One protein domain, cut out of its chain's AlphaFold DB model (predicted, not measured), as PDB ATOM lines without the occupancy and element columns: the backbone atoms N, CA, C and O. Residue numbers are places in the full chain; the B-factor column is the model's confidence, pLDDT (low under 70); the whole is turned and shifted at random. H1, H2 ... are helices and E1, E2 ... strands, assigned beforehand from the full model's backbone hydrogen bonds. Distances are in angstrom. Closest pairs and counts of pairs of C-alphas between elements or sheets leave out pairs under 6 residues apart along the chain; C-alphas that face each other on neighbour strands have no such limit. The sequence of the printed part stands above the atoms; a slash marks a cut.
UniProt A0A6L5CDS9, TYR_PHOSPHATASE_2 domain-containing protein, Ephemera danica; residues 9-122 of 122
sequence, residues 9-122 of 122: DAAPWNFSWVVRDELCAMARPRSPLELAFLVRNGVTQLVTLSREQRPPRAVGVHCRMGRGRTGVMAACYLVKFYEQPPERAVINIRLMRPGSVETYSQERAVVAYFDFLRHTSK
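AT A GLANCE: This is residues 9 to 122 of the 122 residues of the protein "TYR_PHOSPHATASE_2 domain-containing protein" of Ephemera danica (UniProt A0A6L5CDS9). A small, strongly twisted sheet of four strands has a cluster of three helices over one face: H2 packs along the sheet, H3 crosses H2 at a steep angle, and H4 lies beyond H2, away from the sheet. H1 lies at the far end of the long axis from H4 and only grazes the sheet. The printed part has 114 residues, with four named helices and four named strands in the order E1 E2 H1 E3 E4 H2 H3 H4; the class is mixed, helices and strands. The mixed sheet runs E1 E2 E4 E3. The whole is compact, with a radius of gyration of the C-alphas of 14.1 A and spans of 42 by 28 by 26 A.

HOW THE PARTS SIT: Look first at E1, residues 16 to 19, and E2, residues 23 to 27, an antiparallel hairpin with N 16 and O 25 at 2.9 A. H1, residues 32 to 40, only grazes the sheet with residues 35 to 40; its closest C-alpha pair with E4, residues 58 to 63, is Val 39 and Ala 58, 6.2 A. E3, residues 45 to 48, is an edge strand, parallel to E4, with N 47 and O 60 at 2.8 A. E4 is also parallel to E2, with N 61 and O 24 at 3.1 A. E2, H1 and E3 form a split strand-helix-strand unit, two strands running the same way with E4 between them; its crossover is right-handed. H2, residues 68 to 81, makes two layers with the sheet, a helix on one face, at a height over the sheet of 9.1 A. It runs along the strands, at 4 degrees to E2 on the local plane. H3, residues 86 to 96, touches H2 at a steep tilt of 59 degrees, opposite ways; the closest C-alphas are those of Ala 75 and Ala 89, 5.0 A. H4, residues 104 to 120, touches H2 at a shallow tilt of 25 degrees, the same way; the closest C-alphas are those of Cys 76 and Val 110, 5.7 A. H4 is not on the sheet. In H1, H2, H3 and H4 every O i to N i+4 pair is within hydrogen-bond range.

IN THESE COORDINATES: Find C-alpha 16 at (188.081, 160.937, 239.243), where E1 begins; it is 8.9 A long, E2 13.9 A, H1 12.2 A, E3 9.8 A and E4 15.0 A. From C-alpha 68 at (194.903, 151.106, 231.362) H2 runs 20.1 A. H3 is 15.4 A long, and H4 runs 24.4 A to C-alpha 120 at (198.113, 133.676, 250.360).

THE WHOLE: The C-alphas farthest apart are those of Asp 9 and Lys 122, 47.4 A. The printed part has no cut, and no link is long. The model's pLDDT is under 70 at residue 9, residues 50 to 66 and residues 121 to 122.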
ATOM      1  N   ASP A   9     188.939 173.464 236.786       68.56
ATOM      2  CA  ASP A   9     189.986 174.073 235.944       68.56
ATOM      3  C   ASP A   9     191.415 173.781 236.451       68.56
ATOM      4  O   ASP A   9     192.388 173.896 235.700       68.56
ATOM      5  N   ALA A  10     191.559 173.388 237.722       80.62
ATOM      6  CA  ALA A  10     192.822 172.960 238.319       80.62
ATOM      7  C   ALA A  10     192.953 171.429 238.442       80.62
ATOM      8  O   ALA A  10     193.972 170.951 238.943       80.62
ATOM      9  N   ALA A  11     191.962 170.642 238.013       87.38
ATOM     10  CA  ALA A  11     191.993 169.190 238.147       87.38
ATOM     11  C   ALA A  11     192.975 168.536 237.147       87.38
ATOM     12  O   ALA A  11     192.988 168.874 235.958       87.38
ATOM     13  N   PRO A  12     193.781 167.541 237.570       86.50
ATOM     14  CA  PRO A  12     194.589 166.740 236.652       86.50
ATOM     15  C   PRO A  12     193.730 166.035 235.590       86.50
ATOM     16  O   PRO A  12     192.617 165.581 235.864       86.50
ATOM     17  N   TRP A  13     194.256 165.868 234.372       84.94
ATOM     18  CA  TRP A  13     193.481 165.258 233.282       84.94
ATOM     19  C   TRP A  13     192.994 163.839 233.636       84.94
ATOM     20  O   TRP A  13     193.746 163.012 234.156       84.94
ATOM     21  N   ASN A  14     191.725 163.548 233.332       85.38
ATOM     22  CA  ASN A  14     191.026 162.318 233.710       85.38
ATOM     23  C   ASN A  14     191.050 162.049 235.230       85.38
ATOM     24  O   ASN A  14     191.049 160.879 235.620       85.38
ATOM     25  N   PHE A  15     191.092 163.070 236.092       88.31
ATOM     26  CA  PHE A  15     190.859 162.888 237.525       88.31
ATOM     27  C   PHE A  15     189.445 162.350 237.776       88.31
ATOM     28  O   PHE A  15     188.463 162.858 237.242       88.31
ATOM     29  N   SER A  16     189.335 161.302 238.588       86.50
ATOM     30  CA  SER A  16     188.081 160.937 239.243       86.50
ATOM     31  C   SER A  16     188.365 160.212 240.550       86.50
ATOM     32  O   SER A  16     189.354 159.481 240.673       86.50
ATOM     33  N   TRP A  17     187.440 160.334 241.493       85.81
ATOM     34  CA  TRP A  17     187.326 159.374 242.581       85.81
ATOM     35  C   TRP A  17     186.879 158.011 242.024       85.81
ATOM     36  O   TRP A  17     186.035 157.936 241.130       85.81
ATOM     37  N   VAL A  18     187.506 156.949 242.521       83.69
ATOM     38  CA  VAL A  18     187.125 155.537 242.348       83.69
ATOM     39  C   VAL A  18     186.399 155.072 243.606       83.69
ATOM     40  O   VAL A  18     185.342 154.456 243.523       83.69
ATOM     41  N   VAL A  19     186.948 155.441 244.762       81.31
ATOM     42  CA  VAL A  19     186.270 155.437 246.056       81.31
ATOM     43  C   VAL A  19     186.306 156.877 246.548       81.31
ATOM     44  O   VAL A  19     187.377 157.487 246.563       81.31
ATOM     45  N   ARG A  20     185.141 157.448 246.874       82.81
ATOM     46  CA  ARG A  20     185.026 158.852 247.296       82.81
ATOM     47  C   ARG A  20     185.898 159.103 248.530       82.81
ATOM     48  O   ARG A  20     185.849 158.321 249.467       82.81
ATOM     49  N   ASP A  21     186.683 160.176 248.478       79.00
ATOM     50  CA  ASP A  21     187.574 160.668 249.540       79.00
ATOM     51  C   ASP A  21     188.674 159.684 250.011       79.00
ATOM     52  O   ASP A  21     189.407 159.969 250.955       79.00
ATOM     53  N   GLU A  22     188.852 158.554 249.311       80.38
ATOM     54  CA  GLU A  22     189.773 157.468 249.686       80.38
ATOM     55  C   GLU A  22     190.739 157.100 248.545       80.38
ATOM     56  O   GLU A  22     191.959 157.087 248.730       80.38
ATOM     57  N   LEU A  23     190.224 156.863 247.330       82.88
ATOM     58  CA  LEU A  23     191.029 156.477 246.167       82.88
ATOM     59  C   LEU A  23     190.644 157.277 244.923       82.88
ATOM     60  O   LEU A  23     189.543 157.126 244.396       82.88
ATOM     61  N   CYS A  24     191.595 158.037 244.376       86.62
ATOM     62  CA  CYS A  24     191.459 158.709 243.085       86.62
ATOM     63  C   CYS A  24     192.403 158.147 242.008       86.62
ATOM     64  O   CYS A  24     193.502 157.645 242.275       86.62
ATOM     65  N   ALA A  25     191.961 158.268 240.758       86.69
ATOM     66  CA  ALA A  25     192.657 157.844 239.553       86.69
ATOM     67  C   ALA A  25     192.771 159.019 238.572       86.69
ATOM     68  O   ALA A  25     191.797 159.733 238.346       86.69
ATOM     69  N   MET A  26     193.944 159.215 237.963       86.12
ATOM     70  CA  MET A  26     194.200 160.341 237.049       86.12
ATOM     71  C   MET A  26     195.322 160.062 236.037       86.12
ATOM     72  O   MET A  26     196.028 159.049 236.120       86.12
ATOM     73  N   ALA A  27     195.492 160.954 235.060       83.56
ATOM     74  CA  ALA A  27     196.740 161.088 234.310       83.56
ATOM     75  C   ALA A  27     197.832 161.758 235.173       83.56
ATOM     76  O   ALA A  27     197.582 162.169 236.306       83.56
ATOM     77  N   ARG A  28     199.062 161.866 234.654       81.12
ATOM     78  CA  ARG A  28     200.153 162.566 235.355       81.12
ATOM     79  C   ARG A  28     199.788 164.046 235.577       81.12
ATOM     80  O   ARG A  28     199.535 164.710 234.572       81.12
ATOM     81  N   PRO A  29     199.866 164.586 236.812       82.94
ATOM     82  CA  PRO A  29     199.743 166.022 237.038       82.94
ATOM     83  C   PRO A  29     200.920 166.771 236.393       82.94
ATOM     84  O   PRO A  29     202.081 166.368 236.536       82.94
ATOM     85  N   ARG A  30     200.627 167.841 235.647       80.44
ATOM     86  CA  ARG A  30     201.599 168.588 234.822       80.44
ATOM     87  C   ARG A  30     201.974 169.958 235.380       80.44
ATOM     88  O   ARG A  30     202.998 170.493 234.968       80.44
ATOM     89  N   SER A  31     201.187 170.511 236.300       81.19
ATOM     90  CA  SER A  31     201.390 171.854 236.855       81.19
ATOM     91  C   SER A  31     201.377 171.870 238.394       81.19
ATOM     92  O   SER A  31     200.827 170.962 239.022       81.19
ATOM     93  N   PRO A  32     201.942 172.910 239.041       79.12
ATOM     94  CA  PRO A  32     201.800 173.106 240.485       79.12
ATOM     95  C   PRO A  32     200.345 173.311 240.932       79.12
ATOM     96  O   PRO A  32     200.003 172.932 242.047       79.12
ATOM     97  N   LEU A  33     199.485 173.865 240.067       83.88
ATOM     98  CA  LEU A  33     198.052 174.024 240.340       83.88
ATOM     99  C   LEU A  33     197.344 172.664 240.401       83.88
ATOM    100  O   LEU A  33     196.602 172.416 241.345       83.88
ATOM    101  N   GLU A  34     197.671 171.751 239.481       86.38
ATOM    102  CA  GLU A  34     197.201 170.358 239.501       86.38
ATOM    103  C   GLU A  34     197.651 169.604 240.767       86.38
ATOM    104  O   GLU A  34     196.894 168.808 241.320       86.38
ATOM    105  N   LEU A  35     198.852 169.883 241.289       82.31
ATOM    106  CA  LEU A  35     199.301 169.343 242.581       82.31
ATOM    107  C   LEU A  35     198.595 170.003 243.778       82.31
ATOM    108  O   LEU A  35     198.289 169.329 244.762       82.31
ATOM    109  N   ALA A  36     198.310 171.304 243.712       82.19
ATOM    110  CA  ALA A  36     197.586 172.020 244.761       82.19
ATOM    111  C   ALA A  36     196.110 171.595 244.840       82.19
ATOM    112  O   ALA A  36     195.586 171.453 245.944       82.19
ATOM    113  N   PHE A  37     195.459 171.337 243.699       88.25
ATOM    114  CA  PHE A  37     194.121 170.741 243.625       88.25
ATOM    115  C   PHE A  37     194.068 169.430 244.409       88.25
ATOM    116  O   PHE A  37     193.201 169.252 245.260       88.25
ATOM    117  N   LEU A  38     195.038 168.543 244.176       86.38
ATOM    118  CA  LEU A  38     195.156 167.271 244.881       86.38
ATOM    119  C   LEU A  38     195.263 167.490 246.398       86.38
ATOM    120  O   LEU A  38     194.408 167.023 247.144       86.38
ATOM    121  N   VAL A  39     196.230 168.279 246.871       81.19
ATOM    122  CA  VAL A  39     196.393 168.538 248.317       81.19
ATOM    123  C   VAL A  39     195.125 169.139 248.951       81.19
ATOM    124  O   VAL A  39     194.754 168.736 250.052       81.19
ATOM    125  N   ARG A  40     194.421 170.044 248.255       82.62
ATOM    126  CA  ARG A  40     193.135 170.615 248.709       82.62
ATOM    127  C   ARG A  40     192.009 169.579 248.792       82.62
ATOM    128  O   ARG A  40     191.184 169.669 249.691       82.62
ATOM    129  N   ASN A  41     192.012 168.582 247.910       83.38
ATOM    130  CA  ASN A  41     191.080 167.449 247.902       83.38
ATOM    131  C   ASN A  41     191.539 166.282 248.818       83.38
ATOM    132  O   ASN A  41     191.179 165.132 248.582       83.38
ATOM    133  N   GLY A  42     192.356 166.545 249.849       76.25
ATOM    134  CA  GLY A  42     192.692 165.567 250.903       76.25
ATOM    135  C   GLY A  42     193.741 164.505 250.536       76.25
ATOM    136  O   GLY A  42     193.920 163.521 251.249       76.25
ATOM    137  N   VAL A  43     194.455 164.677 249.428       81.94
ATOM    138  CA  VAL A  43     195.241 163.621 248.773       81.94
ATOM    139  C   VAL A  43     196.744 163.654 249.188       81.94
ATOM    140  O   VAL A  43     197.449 164.627 248.934       81.94
ATOM    141  N   THR A  44     197.284 162.570 249.793       70.12
ATOM    142  CA  THR A  44     198.560 162.524 250.575       70.12
ATOM    143  C   THR A  44     199.833 161.732 250.085       70.12
ATOM    144  O   THR A  44     200.926 162.241 250.333       70.12
ATOM    145  N   GLN A  45     199.790 160.572 249.385       70.94
ATOM    146  CA  GLN A  45     200.938 159.726 248.903       70.94
ATOM    147  C   GLN A  45     200.740 158.998 247.515       70.94
ATOM    148  O   GLN A  45     199.853 158.160 247.370       70.94
ATOM    149  N   LEU A  46     201.515 159.335 246.460       70.56
ATOM    150  CA  LEU A  46     201.138 159.208 245.022       70.56
ATOM    151  C   LEU A  46     201.881 158.089 244.287       70.56
ATOM    152  O   LEU A  46     203.079 158.167 243.996       70.56
ATOM    153  N   VAL A  47     201.123 157.070 243.895       77.81
ATOM    154  CA  VAL A  47     201.583 155.915 243.130       77.81
ATOM    155  C   VAL A  47     201.776 156.315 241.668       77.81
ATOM    156  O   VAL A  47     200.833 156.456 240.884       77.81
ATOM    157  N   THR A  48     203.042 156.495 241.298       70.44
ATOM    158  CA  THR A  48     203.470 156.814 239.933       70.44
ATOM    159  C   THR A  48     203.733 155.535 239.146       70.44
ATOM    160  O   THR A  48     204.728 154.859 239.383       70.44
ATOM    161  N   LEU A  49     202.868 155.212 238.178       75.19
ATOM    162  CA  LEU A  49     203.027 154.027 237.319       75.19
ATOM    163  C   LEU A  49     203.848 154.316 236.047       75.19
ATOM    164  O   LEU A  49     204.158 153.407 235.278       75.19
ATOM    165  N   SER A  50     204.186 155.574 235.764       68.06
ATOM    166  CA  SER A  50     205.070 155.957 234.650       68.06
ATOM    167  C   SER A  50     206.547 155.822 235.045       68.06
ATOM    168  O   SER A  50     206.894 156.059 236.193       68.06
ATOM    169  N   ARG A  51     207.435 155.476 234.097       63.28
ATOM    170  CA  ARG A  51     208.884 155.319 234.367       63.28
ATOM    171  C   ARG A  51     209.626 156.642 234.641       63.28
ATOM    172  O   ARG A  51     210.787 156.608 235.027       63.28
ATOM    173  N   GLU A  52     208.977 157.787 234.441       57.34
ATOM    174  CA  GLU A  52     209.590 159.118 234.510       57.34
ATOM    175  C   GLU A  52     209.251 159.870 235.808       57.34
ATOM    176  O   GLU A  52     208.096 159.903 236.235       57.34
ATOM    177  N   GLN A  53     210.301 160.477 236.376       58.72
ATOM    178  CA  GLN A  53     210.433 161.285 237.602       58.72
ATOM    179  C   GLN A  53     209.217 161.443 238.537       58.72
ATOM    180  O   GLN A  53     208.168 161.990 238.175       58.72
ATOM    181  N   ARG A  54     209.454 161.071 239.806       51.34
ATOM    182  CA  ARG A  54     208.552 161.269 240.949       51.34
ATOM    183  C   ARG A  54     208.223 162.763 241.144       51.34
ATOM    184  O   ARG A  54     209.154 163.560 241.229       51.34
ATOM    185  N   PRO A  55     206.943 163.152 241.274       53.34
ATOM    186  CA  PRO A  55     206.579 164.450 241.843       53.34
ATOM    187  C   PRO A  55     206.910 164.485 243.351       53.34
ATOM    188  O   PRO A  55     207.008 163.423 243.971       53.34
ATOM    189  N   PRO A  56     207.084 165.673 243.958       45.22
ATOM    190  CA  PRO A  56     207.664 165.779 245.296       45.22
ATOM    191  C   PRO A  56     206.852 165.131 246.441       45.22
ATOM    192  O   PRO A  56     207.479 164.485 247.277       45.22
ATOM    193  N   ARG A  57     205.509 165.282 246.516       40.00
ATOM    194  CA  ARG A  57     204.580 164.706 247.546       40.00
ATOM    195  C   ARG A  57     203.116 164.607 246.996       40.00
ATOM    196  O   ARG A  57     202.936 164.930 245.824       40.00
ATOM    197  N   ALA A  58     202.108 164.252 247.830       37.28
ATOM    198  CA  ALA A  58     200.630 164.096 247.576       37.28
ATOM    199  C   ALA A  58     200.152 162.688 247.132       37.28
ATOM    200  O   ALA A  58     201.045 161.906 246.862       37.28
ATOM    201  N   VAL A  59     198.822 162.351 247.125       49.59
ATOM    202  CA  VAL A  59     198.167 161.054 246.676       49.59
ATOM    203  C   VAL A  59     197.928 161.031 245.162       49.59
ATOM    204  O   VAL A  59     197.895 162.044 244.468       49.59
ATOM    205  N   GLY A  60     197.722 159.817 244.672       52.97
ATOM    206  CA  GLY A  60     196.927 159.466 243.503       52.97
ATOM    207  C   GLY A  60     197.388 158.111 242.998       52.97
ATOM    208  O   GLY A  60     198.491 157.677 243.324       52.97
ATOM    209  N   VAL A  61     196.603 157.450 242.156       58.62
ATOM    210  CA  VAL A  61     197.172 156.459 241.238       58.62
ATOM    211  C   VAL A  61     197.180 157.077 239.848       58.62
ATOM    212  O   VAL A  61     196.128 157.456 239.325       58.62
ATOM    213  N   HIS A  62     198.359 157.192 239.229       64.56
ATOM    214  CA  HIS A  62     198.470 157.774 237.889       64.56
ATOM    215  C   HIS A  62     199.347 156.983 236.930       64.56
ATOM    216  O   HIS A  62     200.315 156.320 237.305       64.56
ATOM    217  N   CYS A  63     199.018 157.108 235.651       58.81
ATOM    218  CA  CYS A  63     199.858 156.699 234.535       58.81
ATOM    219  C   CYS A  63     199.757 157.753 233.421       58.81
ATOM    220  O   CYS A  63     198.983 158.699 233.536       58.81
ATOM    221  N   ARG A  64     200.494 157.577 232.316       58.91
ATOM    222  CA  ARG A  64     200.559 158.534 231.188       58.91
ATOM    223  C   ARG A  64     199.207 159.129 230.739       58.91
ATOM    224  O   ARG A  64     199.183 160.304 230.404       58.91
ATOM    225  N   MET A  65     198.114 158.355 230.742       65.31
ATOM    226  CA  MET A  65     196.766 158.813 230.338       65.31
ATOM    227  C   MET A  65     195.653 158.529 231.368       65.31
ATOM    228  O   MET A  65     194.491 158.848 231.128       65.31
ATOM    229  N   GLY A  66     195.978 157.908 232.506       61.12
ATOM    230  CA  GLY A  66     194.991 157.562 233.539       61.12
ATOM    231  C   GLY A  66     193.996 156.442 233.190       61.12
ATOM    232  O   GLY A  66     192.989 156.323 233.886       61.12
ATOM    233  N   ARG A  67     194.250 155.648 232.136       71.94
ATOM    234  CA  ARG A  67     193.329 154.621 231.603       71.94
ATOM    235  C   ARG A  67     193.727 153.187 231.958       71.94
ATOM    236  O   ARG A  67     193.269 152.688 232.980       71.94
ATOM    237  N   GLY A  68     194.595 152.530 231.189       79.81
ATOM    238  CA  GLY A  68     194.903 151.106 231.362       79.81
ATOM    239  C   GLY A  68     195.513 150.746 232.717       79.81
ATOM    240  O   GLY A  68     194.833 150.228 233.597       79.81
ATOM    241  N   ARG A  69     196.799 151.059 232.924       81.38
ATOM    242  CA  ARG A  69     197.532 150.685 234.156       81.38
ATOM    243  C   ARG A  69     196.939 151.292 235.433       81.38
ATOM    244  O   ARG A  69     196.932 150.635 236.467       81.38
ATOM    245  N   THR A  70     196.409 152.517 235.357       82.31
ATOM    246  CA  THR A  70     195.667 153.127 236.472       82.31
ATOM    247  C   THR A  70     194.389 152.343 236.780       82.31
ATOM    248  O   THR A  70     194.131 152.047 237.942       82.31
ATOM    249  N   GLY A  71     193.626 151.956 235.752       84.44
ATOM    250  CA  GLY A  71     192.422 151.140 235.889       84.44
ATOM    251  C   GLY A  71     192.695 149.756 236.477       84.44
ATOM    252  O   GLY A  71     191.928 149.312 237.322       84.44
ATOM    253  N   VAL A  72     193.808 149.108 236.107       89.38
ATOM    254  CA  VAL A  72     194.235 147.827 236.708       89.38
ATOM    255  C   VAL A  72     194.470 147.978 238.207       89.38
ATOM    256  O   VAL A  72     193.894 147.232 238.988       89.38
ATOM    257  N   MET A  73     195.264 148.968 238.627       88.44
ATOM    258  CA  MET A  73     195.532 149.195 240.052       88.44
ATOM    259  C   MET A  73     194.262 149.555 240.833       88.44
ATOM    260  O   MET A  73     194.079 149.082 241.952       88.44
ATOM    261  N   ALA A  74     193.364 150.341 240.235       85.56
ATOM    262  CA  ALA A  74     192.071 150.670 240.824       85.56
ATOM    263  C   ALA A  74     191.145 149.441 240.940       85.56
ATOM    264  O   ALA A  74     190.478 149.273 241.955       85.56
ATOM    265  N   ALA A  75     191.148 148.539 239.952       89.50
ATOM    266  CA  ALA A  75     190.412 147.278 240.023       89.50
ATOM    267  C   ALA A  75     190.999 146.342 241.095       89.50
ATOM    268  O   ALA A  75     190.252 145.818 241.914       89.50
ATOM    269  N   CYS A  76     192.328 146.200 241.165       90.62
ATOM    270  CA  CYS A  76     192.998 145.436 242.224       90.62
ATOM    271  C   CYS A  76     192.695 145.985 243.630       90.62
ATOM    272  O   CYS A  76     192.602 145.209 244.578       90.62
ATOM    273  N   TYR A  77     192.489 147.297 243.776       88.56
ATOM    274  CA  TYR A  77     192.055 147.892 245.041       88.56
ATOM    275  C   TYR A  77     190.657 147.413 245.458       88.56
ATOM    276  O   TYR A  77     190.483 146.926 246.573       88.56
ATOM    277  N   LEU A  78     189.681 147.463 244.541       88.62
ATOM    278  CA  LEU A  78     188.328 146.943 244.785       88.62
ATOM    279  C   LEU A  78     188.328 145.431 245.069       88.62
ATOM    280  O   LEU A  78     187.552 144.964 245.898       88.62
ATOM    281  N   VAL A  79     189.221 144.673 244.428       91.38
ATOM    282  CA  VAL A  79     189.427 143.246 244.718       91.38
ATOM    283  C   VAL A  79     189.958 143.032 246.142       91.38
ATOM    284  O   VAL A  79     189.447 142.175 246.857       91.38
ATOM    285  N   LYS A  80     190.977 143.791 246.575       85.69
ATOM    286  CA  LYS A  80     191.652 143.560 247.866       85.69
ATOM    287  C   LYS A  80     190.888 144.096 249.076       85.69
ATOM    288  O   LYS A  80     190.923 143.451 250.119       85.69
ATOM    289  N   PHE A  81     190.278 145.275 248.958       84.88
ATOM    290  CA  PHE A  81     189.702 146.013 250.091       84.88
ATOM    291  C   PHE A  81     188.168 146.029 250.105       84.88
ATOM    292  O   PHE A  81     187.581 146.256 251.155       84.88
ATOM    293  N   TYR A  82     187.524 145.744 248.968       84.44
ATOM    294  CA  TYR A  82     186.063 145.622 248.846       84.44
ATOM    295  C   TYR A  82     185.614 144.210 248.440       84.44
ATOM    296  O   TYR A  82     184.453 144.021 248.075       84.44
ATOM    297  N   GLU A  83     186.538 143.240 248.460       89.25
ATOM    298  CA  GLU A  83     186.314 141.812 248.178       89.25
ATOM    299  C   GLU A  83     185.548 141.536 246.868       89.25
ATOM    300  O   GLU A  83     184.860 140.524 246.710       89.25
ATOM    301  N   GLN A  84     185.652 142.442 245.890       92.81
ATOM    302  CA  GLN A  84     184.917 142.305 244.637       92.81
ATOM    303  C   GLN A  84     185.543 141.212 243.757       92.81
ATOM    304  O   GLN A  84     186.764 141.203 243.583       92.81
ATOM    305  N   PRO A  85     184.734 140.348 243.112       95.50
ATOM    306  CA  PRO A  85     185.216 139.489 242.036       95.50
ATOM    307  C   PRO A  85     185.906 140.320 240.940       95.50
ATOM    308  O   PRO A  85     185.433 141.427 240.642       95.50
ATOM    309  N   PRO A  86     186.992 139.825 240.322       94.62
ATOM    310  CA  PRO A  86     187.820 140.618 239.414       94.62
ATOM    311  C   PRO A  86     187.038 141.154 238.204       94.62
ATOM    312  O   PRO A  86     187.245 142.299 237.801       94.62
ATOM    313  N   GLU A  87     186.072 140.400 237.681       94.88
ATOM    314  CA  GLU A  87     185.178 140.828 236.598       94.88
ATOM    315  C   GLU A  87     184.313 142.014 237.040       94.88
ATOM    316  O   GLU A  87     184.196 143.013 236.328       94.88
ATOM    317  N   ARG A  88     183.740 141.936 238.249       95.38
ATOM    318  CA  ARG A  88     182.886 142.989 238.818       95.38
ATOM    319  C   ARG A  88     183.689 144.251 239.125       95.38
ATOM    320  O   ARG A  88     183.213 145.345 238.830       95.38
ATOM    321  N   ALA A  89     184.914 144.104 239.630       93.44
ATOM    322  CA  ALA A  89     185.839 145.214 239.829       93.44
ATOM    323  C   ALA A  89     186.167 145.918 238.499       93.44
ATOM    324  O   ALA A  89     186.023 147.137 238.399       93.44
ATOM    325  N   VAL A  90     186.531 145.172 237.447       94.62
ATOM    326  CA  VAL A  90     186.821 145.738 236.114       94.62
ATOM    327  C   VAL A  90     185.592 146.427 235.508       94.62
ATOM    328  O   VAL A  90     185.721 147.533 234.977       94.62
ATOM    329  N   ILE A  91     184.399 145.833 235.617       94.50
ATOM    330  CA  ILE A  91     183.138 146.441 235.159       94.50
ATOM    331  C   ILE A  91     182.870 147.756 235.900       94.50
ATOM    332  O   ILE A  91     182.647 148.780 235.255       94.50
ATOM    333  N   ASN A  92     182.960 147.768 237.232       91.62
ATOM    334  CA  ASN A  92     182.745 148.969 238.042       91.62
ATOM    335  C   ASN A  92     183.733 150.090 237.678       91.62
ATOM    336  O   ASN A  92     183.327 151.236 237.484       91.62
ATOM    337  N   ILE A  93     185.018 149.762 237.501       91.06
ATOM    338  CA  ILE A  93     186.036 150.717 237.043       91.06
ATOM    339  C   ILE A  93     185.713 151.261 235.645       91.06
ATOM    340  O   ILE A  93     185.855 152.461 235.424       91.06
ATOM    341  N   ARG A  94     185.239 150.430 234.708       92.38
ATOM    342  CA  ARG A  94     184.838 150.873 233.359       92.38
ATOM    343  C   ARG A  94     183.590 151.754 233.359       92.38
ATOM    344  O   ARG A  94     183.545 152.704 232.584       92.38
ATOM    345  N   LEU A  95     182.617 151.481 234.229       88.88
ATOM    346  CA  LEU A  95     181.414 152.306 234.394       88.88
ATOM    347  C   LEU A  95     181.749 153.684 234.982       88.88
ATOM    348  O   LEU A  95     181.251 154.695 234.494       88.88
ATOM    349  N   MET A  96     182.622 153.740 235.993       83.69
ATOM    350  CA  MET A  96     183.067 155.006 236.595       83.69
ATOM    351  C   MET A  96     184.060 155.771 235.709       83.69
ATOM    352  O   MET A  96     184.111 156.998 235.754       83.69
ATOM    353  N   ARG A  97     184.873 155.058 234.921       83.56
ATOM    354  CA  ARG A  97     185.949 155.612 234.086       83.56
ATOM    355  C   ARG A  97     186.003 154.908 232.719       83.56
ATOM    356  O   ARG A  97     186.852 154.026 232.523       83.56
ATOM    357  N   PRO A  98     185.144 155.294 231.758       87.25
ATOM    358  CA  PRO A  98     185.095 154.684 230.430       87.25
ATOM    359  C   PRO A  98     186.464 154.616 229.739       87.25
ATOM    360  O   PRO A  98     187.232 155.579 229.731       87.25
ATOM    361  N   GLY A  99     186.780 153.450 229.166       84.31
ATOM    362  CA  GLY A  99     188.082 153.171 228.549       84.31
ATOM    363  C   GLY A  99     189.207 152.793 229.525       84.31
ATOM    364  O   GLY A  99     190.359 152.725 229.112       84.31
ATOM    365  N   SER A 100     188.913 152.549 230.805       88.31
ATOM    366  CA  SER A 100     189.878 151.963 231.751       88.31
ATOM    367  C   SER A 100     190.014 150.445 231.568       88.31
ATOM    368  O   SER A 100     189.058 149.781 231.167       88.31
ATOM    369  N   VAL A 101     191.189 149.895 231.915       87.81
ATOM    370  CA  VAL A 101     191.570 148.487 231.658       87.81
ATOM    371  C   VAL A 101     191.464 148.179 230.155       87.81
ATOM    372  O   VAL A 101     190.470 147.654 229.666       87.81
ATOM    373  N   GLU A 102     192.481 148.586 229.399       88.06
ATOM    374  CA  GLU A 102     192.424 148.742 227.935       88.06
ATOM    375  C   GLU A 102     192.664 147.437 227.154       88.06
ATOM    376  O   GLU A 102     192.367 147.378 225.965       88.06
ATOM    377  N   THR A 103     193.215 146.393 227.785       90.50
ATOM    378  CA  THR A 103     193.607 145.145 227.104       90.50
ATOM    379  C   THR A 103     193.233 143.897 227.904       90.50
ATOM    380  O   THR A 103     193.220 143.914 229.132       90.50
ATOM    381  N   TYR A 104     193.039 142.765 227.218       90.62
ATOM    382  CA  TYR A 104     192.819 141.463 227.867       90.62
ATOM    383  C   TYR A 104     193.948 141.085 228.843       90.62
ATOM    384  O   TYR A 104     193.706 140.585 229.937       90.62
ATOM    385  N   SER A 105     195.204 141.395 228.500       90.81
ATOM    386  CA  SER A 105     196.351 141.188 229.397       90.81
ATOM    387  C   SER A 105     196.273 142.009 230.692       90.81
ATOM    388  O   SER A 105     196.772 141.565 231.724       90.81
ATOM    389  N   GLN A 106     195.623 143.177 230.665       91.56
ATOM    390  CA  GLN A 106     195.362 143.990 231.852       91.56
ATOM    391  C   GLN A 106     194.231 143.398 232.705       91.56
ATOM    392  O   GLN A 106     194.366 143.361 233.924       91.56
ATOM    393  N   GLU A 107     193.165 142.866 232.096       94.12
ATOM    394  CA  GLU A 107     192.121 142.113 232.817       94.12
ATOM    395  C   GLU A 107     192.706 140.872 233.503       94.12
ATOM    396  O   GLU A 107     192.504 140.654 234.698       94.12
ATOM    397  N   ARG A 108     193.517 140.088 232.777       95.00
ATOM    398  CA  ARG A 108     194.186 138.894 233.312       95.00
ATOM    399  C   ARG A 108     195.117 139.192 234.483       95.00
ATOM    400  O   ARG A 108     195.265 138.320 235.334       95.00
ATOM    401  N   ALA A 109     195.702 140.388 234.560       93.62
ATOM    402  CA  ALA A 109     196.496 140.804 235.716       93.62
ATOM    403  C   ALA A 109     195.634 140.990 236.981       93.62
ATOM    404  O   ALA A 109     196.075 140.621 238.067       93.62
ATOM    405  N   VAL A 110     194.399 141.494 236.848       95.19
ATOM    406  CA  VAL A 110     193.448 141.619 237.970       95.19
ATOM    407  C   VAL A 110     192.980 140.236 238.440       95.19
ATOM    408  O   VAL A 110     192.955 139.977 239.640       95.19
ATOM    409  N   VAL A 111     192.686 139.322 237.506       95.75
ATOM    410  CA  VAL A 111     192.332 137.922 237.822       95.75
ATOM    411  C   VAL A 111     193.485 137.210 238.536       95.75
ATOM    412  O   VAL A 111     193.292 136.670 239.619       95.75
ATOM    413  N   ALA A 112     194.708 137.285 237.998       93.56
ATOM    414  CA  ALA A 112     195.882 136.667 238.617       93.56
ATOM    415  C   ALA A 112     196.186 137.231 240.018       93.56
ATOM    416  O   ALA A 112     196.658 136.503 240.891       93.56
ATOM    417  N   TYR A 113     195.894 138.515 240.255       93.94
ATOM    418  CA  TYR A 113     196.001 139.123 241.580       93.94
ATOM    419  C   TYR A 113     194.946 138.579 242.559       93.94
ATOM    420  O   TYR A 113     195.290 138.246 243.693       93.94
ATOM    421  N   PHE A 114     193.690 138.423 242.128       94.50
ATOM    422  CA  PHE A 114     192.645 137.776 242.931       94.50
ATOM    423  C   PHE A 114     193.018 136.331 243.289       94.50
ATOM    424  O   PHE A 114     192.961 135.954 244.462       94.50
ATOM    425  N   ASP A 115     193.480 135.549 242.312       93.38
ATOM    426  CA  ASP A 115     193.936 134.175 242.534       93.38
ATOM    427  C   ASP A 115     195.092 134.135 243.544       93.38
ATOM    428  O   ASP A 115     195.037 133.376 244.513       93.38
ATOM    429  N   PHE A 116     196.103 134.996 243.392       92.69
ATOM    430  CA  PHE A 116     197.216 135.110 244.341       92.69
ATOM    431  C   PHE A 116     196.743 135.391 245.779       92.69
ATOM    432  O   PHE A 116     197.201 134.730 246.714       92.69
ATOM    433  N   LEU A 117     195.794 136.314 245.972       89.31
ATOM    434  CA  LEU A 117     195.235 136.629 247.294       89.31
ATOM    435  C   LEU A 117     194.507 135.439 247.931       89.31
ATOM    436  O   LEU A 117     194.613 135.231 249.143       89.31
ATOM    437  N   ARG A 118     193.809 134.625 247.131       85.25
ATOM    438  CA  ARG A 118     193.129 133.409 247.612       85.25
ATOM    439  C   ARG A 118     194.094 132.301 248.030       85.25
ATOM    440  O   ARG A 118     193.733 131.485 248.871       85.25
ATOM    441  N   HIS A 119     195.307 132.282 247.478       80.06
ATOM    442  CA  HIS A 119     196.346 131.311 247.833       80.06
ATOM    443  C   HIS A 119     197.273 131.786 248.965       80.06
ATOM    444  O   HIS A 119     197.953 130.957 249.562       80.06
ATOM    445  N   THR A 120     197.288 133.087 249.282       73.75
ATOM    446  CA  THR A 120     198.113 133.676 250.360       73.75
ATOM    447  C   THR A 120     197.341 134.041 251.630       73.75
ATOM    448  O   THR A 120     197.964 134.346 252.639       73.75
ATOM    449  N   SER A 121     196.006 133.972 251.626       59.72
ATOM    450  CA  SER A 121     195.172 134.133 252.833       59.72
ATOM    451  C   SER A 121     195.049 132.828 253.649       59.72
ATOM    452  O   SER A 121     193.937 132.389 253.948       59.72
ATOM    453  N   LYS A 122     196.180 132.185 253.961       44.88
ATOM    454  CA  LYS A 122     196.298 131.026 254.865       44.88
ATOM    455  C   LYS A 122     197.387 131.270 255.901       44.88
ATOM    456  O   LYS A 122     198.437 131.805 255.490       44.88
TER     457      LYS A 122